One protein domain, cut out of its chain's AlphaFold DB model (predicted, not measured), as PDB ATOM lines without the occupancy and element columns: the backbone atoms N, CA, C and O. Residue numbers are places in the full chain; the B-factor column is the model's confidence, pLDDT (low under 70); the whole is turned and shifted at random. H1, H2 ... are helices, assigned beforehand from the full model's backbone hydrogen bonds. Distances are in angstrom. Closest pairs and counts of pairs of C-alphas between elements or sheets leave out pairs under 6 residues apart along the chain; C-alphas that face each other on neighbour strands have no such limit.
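This is residues 207 to 243 and 261 to 282 of the 308 residues of the protein "Ribonuclease II family protein isoform 2" of Hibiscus syriacus (UniProt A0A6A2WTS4). Three helices that touch one another nowhere are strung along a loose, elongated path: the small H1 at one end, the long H3 along one side, and on the other side the short H2 with the loop that follows it. Between H3 and the H2 loop runs the extended link of residues 214 to 227, whose residues 218 to 220 pass through the middle of the domain. The printed part has 59 residues with three named helices, in the order H1, H2, H3, and no named strand. The class is all helix, though under half of the residues, 29 of 59, are in named elements. The whole is loose, with a radius of gyration of the C-alphas of 13.2 A, and the C-alphas span 44 by 27 by 16 A.

The printed part begins at Asp 207. H1 is residues 208 to 213, 8.7 A from first to last C-alpha, and C-alpha 208 is at (199.576, 146.202, 110.253). Residues 214 to 227 follow, with no named element. H2 is residues 228 to 231, with C-alpha 228 at (218.800, 156.804, 90.619). Residues 232 to 243 again have no named element; a helical run at residues 234 to 236 is too short to bear a name. H3 is residues 264 to 282, the longest helix, 26.9 A from first to last C-alpha, and it ends with C-alpha 282 at (199.667, 164.273, 109.686).

H1 and H2 are apart, with no C-alpha of the one within 8 A of the other. H2 and H3 are apart by the same test. H1 and H3 are apart too. The C-alphas of residues 214 to 227 lie 2 to 16 A from the mean of all C-alphas, and those of residues 232 to 243 lie 8 to 14 A from it. In H1 and H3 every O i to N i+4 pair is within hydrogen-bond range; H2, with four residues, is too short for such a pair, and its one O i to N i+3 pair is within range.

The two C-alphas farthest apart are those of Asp 207 and Gln 262, 43.7 A. Residues 244 to 260 are cut out and not printed, and C-alphas 243 and 261 are 15.9 A apart across the cut. The link from H1 to H2, 14 residues, is long; the link from H2 to H3 is the link across the cut. The mean pLDDT of the printed part is 79.4. It is under 70 at residues 207 to 214 and 261 to 262, and the mean for H1 is 58.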
ATOM      1  N   ASP A 207     200.230 142.597 112.960       49.84
ATOM      2  CA  ASP A 207     199.503 143.825 113.282       49.84
ATOM      3  C   ASP A 207     200.007 144.952 112.358       49.84
ATOM      4  O   ASP A 207     201.138 145.439 112.486       49.84
ATOM      5  N   SER A 208     199.198 145.306 111.354       56.00
ATOM      6  CA  SER A 208     199.576 146.202 110.253       56.00
ATOM      7  C   SER A 208     200.021 147.580 110.744       56.00
ATOM      8  O   SER A 208     200.844 148.248 110.105       56.00
ATOM      9  N   ASP A 209     199.524 147.993 111.907       55.56
ATOM     10  CA  ASP A 209     199.882 149.258 112.535       55.56
ATOM     11  C   ASP A 209     201.308 149.236 113.088       55.56
ATOM     12  O   ASP A 209     202.022 150.240 112.998       55.56
ATOM     13  N   MET A 210     201.757 148.098 113.621       50.31
ATOM     14  CA  MET A 210     203.135 147.932 114.091       50.31
ATOM     15  C   MET A 210     204.111 147.910 112.920       50.31
ATOM     16  O   MET A 210     205.110 148.628 112.949       50.31
ATOM     17  N   ALA A 211     203.777 147.185 111.849       54.41
ATOM     18  CA  ALA A 211     204.586 147.167 110.632       54.41
ATOM     19  C   ALA A 211     204.753 148.577 110.038       54.41
ATOM     20  O   ALA A 211     205.864 148.984 109.702       54.41
ATOM     21  N   THR A 212     203.675 149.366 109.994       62.91
ATOM     22  CA  THR A 212     203.707 150.739 109.466       62.91
ATOM     23  C   THR A 212     204.515 151.692 110.356       62.91
ATOM     24  O   THR A 212     205.189 152.586 109.847       62.91
ATOM     25  N   LYS A 213     204.502 151.507 111.685       66.00
ATOM     26  CA  LYS A 213     205.315 152.307 112.627       66.00
ATOM     27  C   LYS A 213     206.817 152.055 112.487       66.00
ATOM     28  O   LYS A 213     207.601 152.949 112.797       66.00
ATOM     29  N   CYS A 214     207.212 150.876 112.016       65.50
ATOM     30  CA  CYS A 214     208.610 150.531 111.757       65.50
ATOM     31  C   CYS A 214     209.139 151.085 110.424       65.50
ATOM     32  O   CYS A 214     210.340 151.006 110.170       65.50
ATOM     33  N   MET A 215     208.277 151.649 109.571       71.44
ATOM     34  CA  MET A 215     208.687 152.236 108.296       71.44
ATOM     35  C   MET A 215     209.158 153.682 108.460       71.44
ATOM     36  O   MET A 215     208.597 154.471 109.224       71.44
ATOM     37  N   THR A 216     210.165 154.065 107.677       73.88
ATOM     38  CA  THR A 216     210.568 155.466 107.547       73.88
ATOM     39  C   THR A 216     209.542 156.253 106.730       73.88
ATOM     40  O   THR A 216     208.870 155.732 105.837       73.88
ATOM     41  N   GLN A 217     209.399 157.542 107.046       78.44
ATOM     42  CA  GLN A 217     208.498 158.426 106.314       78.44
ATOM     43  C   GLN A 217     209.052 158.695 104.908       78.44
ATOM     44  O   GLN A 217     210.203 159.103 104.767       78.44
ATOM     45  N   ALA A 218     208.217 158.534 103.878       84.81
ATOM     46  CA  ALA A 218     208.559 158.951 102.522       84.81
ATOM     47  C   ALA A 218     208.742 160.477 102.445       84.81
ATOM     48  O   ALA A 218     207.977 161.234 103.051       84.81
ATOM     49  N   VAL A 219     209.737 160.923 101.678       87.38
ATOM     50  CA  VAL A 219     210.104 162.337 101.537       87.38
ATOM     51  C   VAL A 219     210.063 162.775 100.078       87.38
ATOM     52  O   VAL A 219     210.411 162.015  99.176       87.38
ATOM     53  N   TYR A 220     209.647 164.016  99.843       88.56
ATOM     54  CA  TYR A 220     209.911 164.702  98.583       88.56
ATOM     55  C   TYR A 220     211.388 165.078  98.512       88.56
ATOM     56  O   TYR A 220     211.970 165.479  99.519       88.56
ATOM     57  N   PHE A 221     211.963 165.007  97.318       88.44
ATOM     58  CA  PHE A 221     213.339 165.408  97.046       88.44
ATOM     59  C   PHE A 221     213.447 165.969  95.624       88.44
ATOM     60  O   PHE A 221     212.595 165.702  94.770       88.44
ATOM     61  N   CYS A 222     214.492 166.754  95.362       87.38
ATOM     62  CA  CYS A 222     214.842 167.162  94.007       87.38
ATOM     63  C   CYS A 222     215.609 166.025  93.324       87.38
ATOM     64  O   CYS A 222     216.572 165.504  93.882       87.38
ATOM     65  N   SER A 223     215.246 165.656  92.094       84.81
ATOM     66  CA  SER A 223     215.910 164.558  91.372       84.81
ATOM     67  C   SER A 223     217.401 164.798  91.100       84.81
ATOM     68  O   SER A 223     218.101 163.863  90.742       84.81
ATOM     69  N   GLY A 224     217.884 166.038  91.228       83.50
ATOM     70  CA  GLY A 224     219.308 166.371  91.127       83.50
ATOM     71  C   GLY A 224     220.105 166.182  92.424       83.50
ATOM     72  O   GLY A 224     221.325 166.328  92.390       83.50
ATOM     73  N   ASP A 225     219.444 165.904  93.552       83.44
ATOM     74  CA  ASP A 225     220.094 165.698  94.854       83.44
ATOM     75  C   ASP A 225     220.478 164.234  95.107       83.44
ATOM     76  O   ASP A 225     221.388 163.984  95.891       83.44
ATOM     77  N   LEU A 226     219.807 163.284  94.446       85.81
ATOM     78  CA  LEU A 226     219.948 161.846  94.687       85.81
ATOM     79  C   LEU A 226     220.365 161.093  93.422       85.81
ATOM     80  O   LEU A 226     220.036 161.485  92.300       85.81
ATOM     81  N   SER A 227     221.062 159.975  93.605       87.88
ATOM     82  CA  SER A 227     221.342 159.029  92.528       87.88
ATOM     83  C   SER A 227     220.113 158.152  92.216       87.88
ATOM     84  O   SER A 227     219.263 157.947  93.082       87.88
ATOM     85  N   PRO A 228     219.980 157.589  90.996       85.56
ATOM     86  CA  PRO A 228     218.800 156.804  90.619       85.56
ATOM     87  C   PRO A 228     218.424 155.647  91.570       85.56
ATOM     88  O   PRO A 228     217.229 155.458  91.791       85.56
ATOM     89  N   PRO A 229     219.371 154.890  92.166       85.81
ATOM     90  CA  PRO A 229     219.034 153.869  93.164       85.81
ATOM     91  C   PRO A 229     218.398 154.433  94.444       85.81
ATOM     92  O   PRO A 229     217.575 153.765  95.065       85.81
ATOM     93  N   GLU A 230     218.747 155.661  94.828       84.69
ATOM     94  CA  GLU A 230     218.232 156.334  96.030       84.69
ATOM     95  C   GLU A 230     216.827 156.923  95.819       84.69
ATOM     96  O   GLU A 230     216.125 157.214  96.783       84.69
ATOM     97  N   CYS A 231     216.374 157.042  94.566       86.50
ATOM     98  CA  CYS A 231     215.015 157.471  94.219       86.50
ATOM     99  C   CYS A 231     213.942 156.396  94.477       86.50
ATOM    100  O   CYS A 231     212.751 156.654  94.276       86.50
ATOM    101  N   HIS A 232     214.352 155.190  94.885       84.12
ATOM    102  CA  HIS A 232     213.464 154.055  95.083       84.12
ATOM    103  C   HIS A 232     212.458 154.301  96.217       84.12
ATOM    104  O   HIS A 232     212.811 154.603  97.357       84.12
ATOM    105  N   HIS A 233     211.177 154.094  95.923       83.50
ATOM    106  CA  HIS A 233     210.100 154.201  96.890       83.50
ATOM    107  C   HIS A 233     209.797 152.836  97.515       83.50
ATOM    108  O   HIS A 233     208.964 152.081  97.009       83.50
ATOM    109  N   TYR A 234     210.423 152.562  98.662       76.44
ATOM    110  CA  TYR A 234     210.324 151.285  99.382       76.44
ATOM    111  C   TYR A 234     208.875 150.801  99.580       76.44
ATOM    112  O   TYR A 234     208.533 149.692  99.188       76.44
ATOM    113  N   GLY A 235     207.983 151.659 100.091       73.25
ATOM    114  CA  GLY A 235     206.594 151.271 100.382       73.25
ATOM    115  C   GLY A 235     205.725 150.952  99.157       73.25
ATOM    116  O   GLY A 235     204.656 150.377  99.314       73.25
ATOM    117  N   PHE A 236     206.169 151.312  97.949       78.31
ATOM    118  CA  PHE A 236     205.476 150.984  96.695       78.31
ATOM    119  C   PHE A 236     206.293 150.031  95.817       78.31
ATOM    120  O   PHE A 236     205.870 149.736  94.704       78.31
ATOM    121  N   ALA A 237     207.466 149.592  96.291       82.19
ATOM    122  CA  ALA A 237     208.432 148.809  95.525       82.19
ATOM    123  C   ALA A 237     208.698 149.384  94.116       82.19
ATOM    124  O   ALA A 237     208.866 148.646  93.148       82.19
ATOM    125  N   ALA A 238     208.727 150.716  93.989       81.75
ATOM    126  CA  ALA A 238     208.812 151.404  92.702       81.75
ATOM    127  C   ALA A 238     210.140 152.167  92.572       81.75
ATOM    128  O   ALA A 238     210.522 152.869  93.507       81.75
ATOM    129  N   PRO A 239     210.842 152.102  91.425       85.94
ATOM    130  CA  PRO A 239     212.129 152.783  91.242       85.94
ATOM    131  C   PRO A 239     212.019 154.314  91.223       85.94
ATOM    132  O   PRO A 239     212.996 155.000  91.498       85.94
ATOM    133  N   LEU A 240     210.844 154.854  90.891       87.38
ATOM    134  CA  LEU A 240     210.570 156.284  90.899       87.38
ATOM    135  C   LEU A 240     209.085 156.513  91.178       87.38
ATOM    136  O   LEU A 240     208.228 155.842  90.602       87.38
ATOM    137  N   TYR A 241     208.778 157.483  92.034       89.25
ATOM    138  CA  TYR A 241     207.405 157.837  92.374       89.25
ATOM    139  C   TYR A 241     207.260 159.342  92.605       89.25
ATOM    140  O   TYR A 241     208.164 159.998  93.116       89.25
ATOM    141  N   THR A 242     206.104 159.897  92.237       88.19
ATOM    142  CA  THR A 242     205.762 161.295  92.511       88.19
ATOM    143  C   THR A 242     204.259 161.471  92.693       88.19
ATOM    144  O   THR A 242     203.450 160.684  92.201       88.19
ATOM    145  N   HIS A 243     203.862 162.535  93.387       85.06
ATOM    146  CA  HIS A 243     202.459 162.892  93.532       85.06
ATOM    147  C   HIS A 243     201.992 163.758  92.365       85.06
ATOM    148  O   HIS A 243     202.453 164.878  92.191       85.06
ATOM    149  N   PHE A 261     211.930 175.802  88.255       59.53
ATOM    150  CA  PHE A 261     212.154 174.366  88.433       59.53
ATOM    151  C   PHE A 261     213.391 173.848  87.680       59.53
ATOM    152  O   PHE A 261     213.625 172.643  87.617       59.53
ATOM    153  N   GLN A 262     214.170 174.745  87.076       67.50
ATOM    154  CA  GLN A 262     215.531 174.454  86.624       67.50
ATOM    155  C   GLN A 262     216.561 174.813  87.705       67.50
ATOM    156  O   GLN A 262     217.717 174.413  87.598       67.50
ATOM    157  N   ASP A 263     216.149 175.536  88.753       81.38
ATOM    158  CA  ASP A 263     216.993 175.856  89.897       81.38
ATOM    159  C   ASP A 263     216.887 174.752  90.955       81.38
ATOM    160  O   ASP A 263     215.873 174.590  91.641       81.38
ATOM    161  N   ARG A 264     217.976 173.989  91.085       83.38
ATOM    162  CA  ARG A 264     218.107 172.910  92.063       83.38
ATOM    163  C   ARG A 264     217.884 173.408  93.493       83.38
ATOM    164  O   ARG A 264     217.151 172.758  94.228       83.38
ATOM    165  N   ALA A 265     218.468 174.541  93.881       85.12
ATOM    166  CA  ALA A 265     218.416 175.018  95.263       85.12
ATOM    167  C   ALA A 265     216.991 175.422  95.667       85.12
ATOM    168  O   ALA A 265     216.528 175.098  96.764       85.12
ATOM    169  N   GLN A 266     216.266 176.076  94.758       82.75
ATOM    170  CA  GLN A 266     214.865 176.430  94.987       82.75
ATOM    171  C   GLN A 266     213.973 175.189  95.066       82.75
ATOM    172  O   GLN A 266     213.106 175.106  95.934       82.75
ATOM    173  N   LEU A 267     214.215 174.195  94.208       83.06
ATOM    174  CA  LEU A 267     213.505 172.918  94.236       83.06
ATOM    175  C   LEU A 267     213.694 172.156  95.550       83.06
ATOM    176  O   LEU A 267     212.710 171.671  96.112       83.06
ATOM    177  N   THR A 268     214.926 172.083  96.054       87.06
ATOM    178  CA  THR A 268     215.230 171.466  97.351       87.06
ATOM    179  C   THR A 268     214.505 172.208  98.478       87.06
ATOM    180  O   THR A 268     213.797 171.585  99.265       87.06
ATOM    181  N   SER A 269     214.544 173.548  98.485       85.94
ATOM    182  CA  SER A 269     213.825 174.362  99.477       85.94
ATOM    183  C   SER A 269     212.306 174.127  99.462       85.94
ATOM    184  O   SER A 269     211.669 174.015 100.516       85.94
ATOM    185  N   ILE A 270     211.709 174.000  98.272       84.25
ATOM    186  CA  ILE A 270     210.286 173.669  98.125       84.25
ATOM    187  C   ILE A 270     210.004 172.263  98.667       84.25
ATOM    188  O   ILE A 270     209.045 172.092  99.420       84.25
ATOM    189  N   ALA A 271     210.823 171.267  98.320       87.19
ATOM    190  CA  ALA A 271     210.663 169.893  98.794       87.19
ATOM    191  C   ALA A 271     210.725 169.810 100.330       87.19
ATOM    192  O   ALA A 271     209.845 169.205 100.946       87.19
ATOM    193  N   ASP A 272     211.679 170.504 100.954       87.81
ATOM    194  CA  ASP A 272     211.810 170.586 102.411       87.81
ATOM    195  C   ASP A 272     210.577 171.217 103.059       87.81
ATOM    196  O   ASP A 272     210.030 170.691 104.036       87.81
ATOM    197  N   ASN A 273     210.069 172.310 102.481       85.38
ATOM    198  CA  ASN A 273     208.851 172.943 102.972       85.38
ATOM    199  C   ASN A 273     207.633 172.012 102.859       85.38
ATOM    200  O   ASN A 273     206.813 171.950 103.782       85.38
ATOM    201  N   LEU A 274     207.518 171.264 101.757       82.50
ATOM    202  CA  LEU A 274     206.451 170.284 101.558       82.50
ATOM    203  C   LEU A 274     206.537 169.143 102.571       82.50
ATOM    204  O   LEU A 274     205.512 168.785 103.150       82.50
ATOM    205  N   ASN A 275     207.734 168.612 102.825       88.88
ATOM    206  CA  ASN A 275     207.972 167.575 103.831       88.88
ATOM    207  C   ASN A 275     207.573 168.056 105.232       88.88
ATOM    208  O   ASN A 275     206.816 167.374 105.931       88.88
ATOM    209  N   TYR A 276     208.009 169.259 105.612       86.75
ATOM    210  CA  TYR A 276     207.669 169.881 106.891       86.75
ATOM    211  C   TYR A 276     206.152 170.046 107.063       86.75
ATOM    212  O   TYR A 276     205.566 169.566 108.039       86.75
ATOM    213  N   ARG A 277     205.479 170.662 106.080       79.81
ATOM    214  CA  ARG A 277     204.021 170.866 106.121       79.81
ATOM    215  C   ARG A 277     203.256 169.546 106.117       79.81
ATOM    216  O   ARG A 277     202.256 169.426 106.820       79.81
ATOM    217  N   HIS A 278     203.713 168.556 105.350       78.81
ATOM    218  CA  HIS A 278     203.085 167.240 105.287       78.81
ATOM    219  C   HIS A 278     203.131 166.525 106.641       78.81
ATOM    220  O   HIS A 278     202.098 166.041 107.109       78.81
ATOM    221  N   ARG A 279     204.294 166.523 107.306       84.75
ATOM    222  CA  ARG A 279     204.455 165.951 108.650       84.75
ATOM    223  C   ARG A 279     203.558 166.650 109.670       84.75
ATOM    224  O   ARG A 279     202.828 165.978 110.393       84.75
ATOM    225  N   ASN A 280     203.544 167.982 109.674       82.00
ATOM    226  CA  ASN A 280     202.696 168.750 110.587       82.00
ATOM    227  C   ASN A 280     201.205 168.466 110.367       82.00
ATOM    228  O   ASN A 280     200.465 168.296 111.334       82.00
ATOM    229  N   ALA A 281     200.763 168.357 109.110       74.12
ATOM    230  CA  ALA A 281     199.379 168.015 108.789       74.12
ATOM    231  C   ALA A 281     198.999 166.610 109.289       74.12
ATOM    232  O   ALA A 281     197.913 166.429 109.840       74.12
ATOM    233  N   GLN A 282     199.891 165.621 109.151       80.25
ATOM    234  CA  GLN A 282     199.667 164.273 109.686       80.25
ATOM    235  C   GLN A 282     199.584 164.268 111.216       80.25
ATOM    236  O   GLN A 282     198.673 163.655 111.771       80.25
TER     237      GLN A 282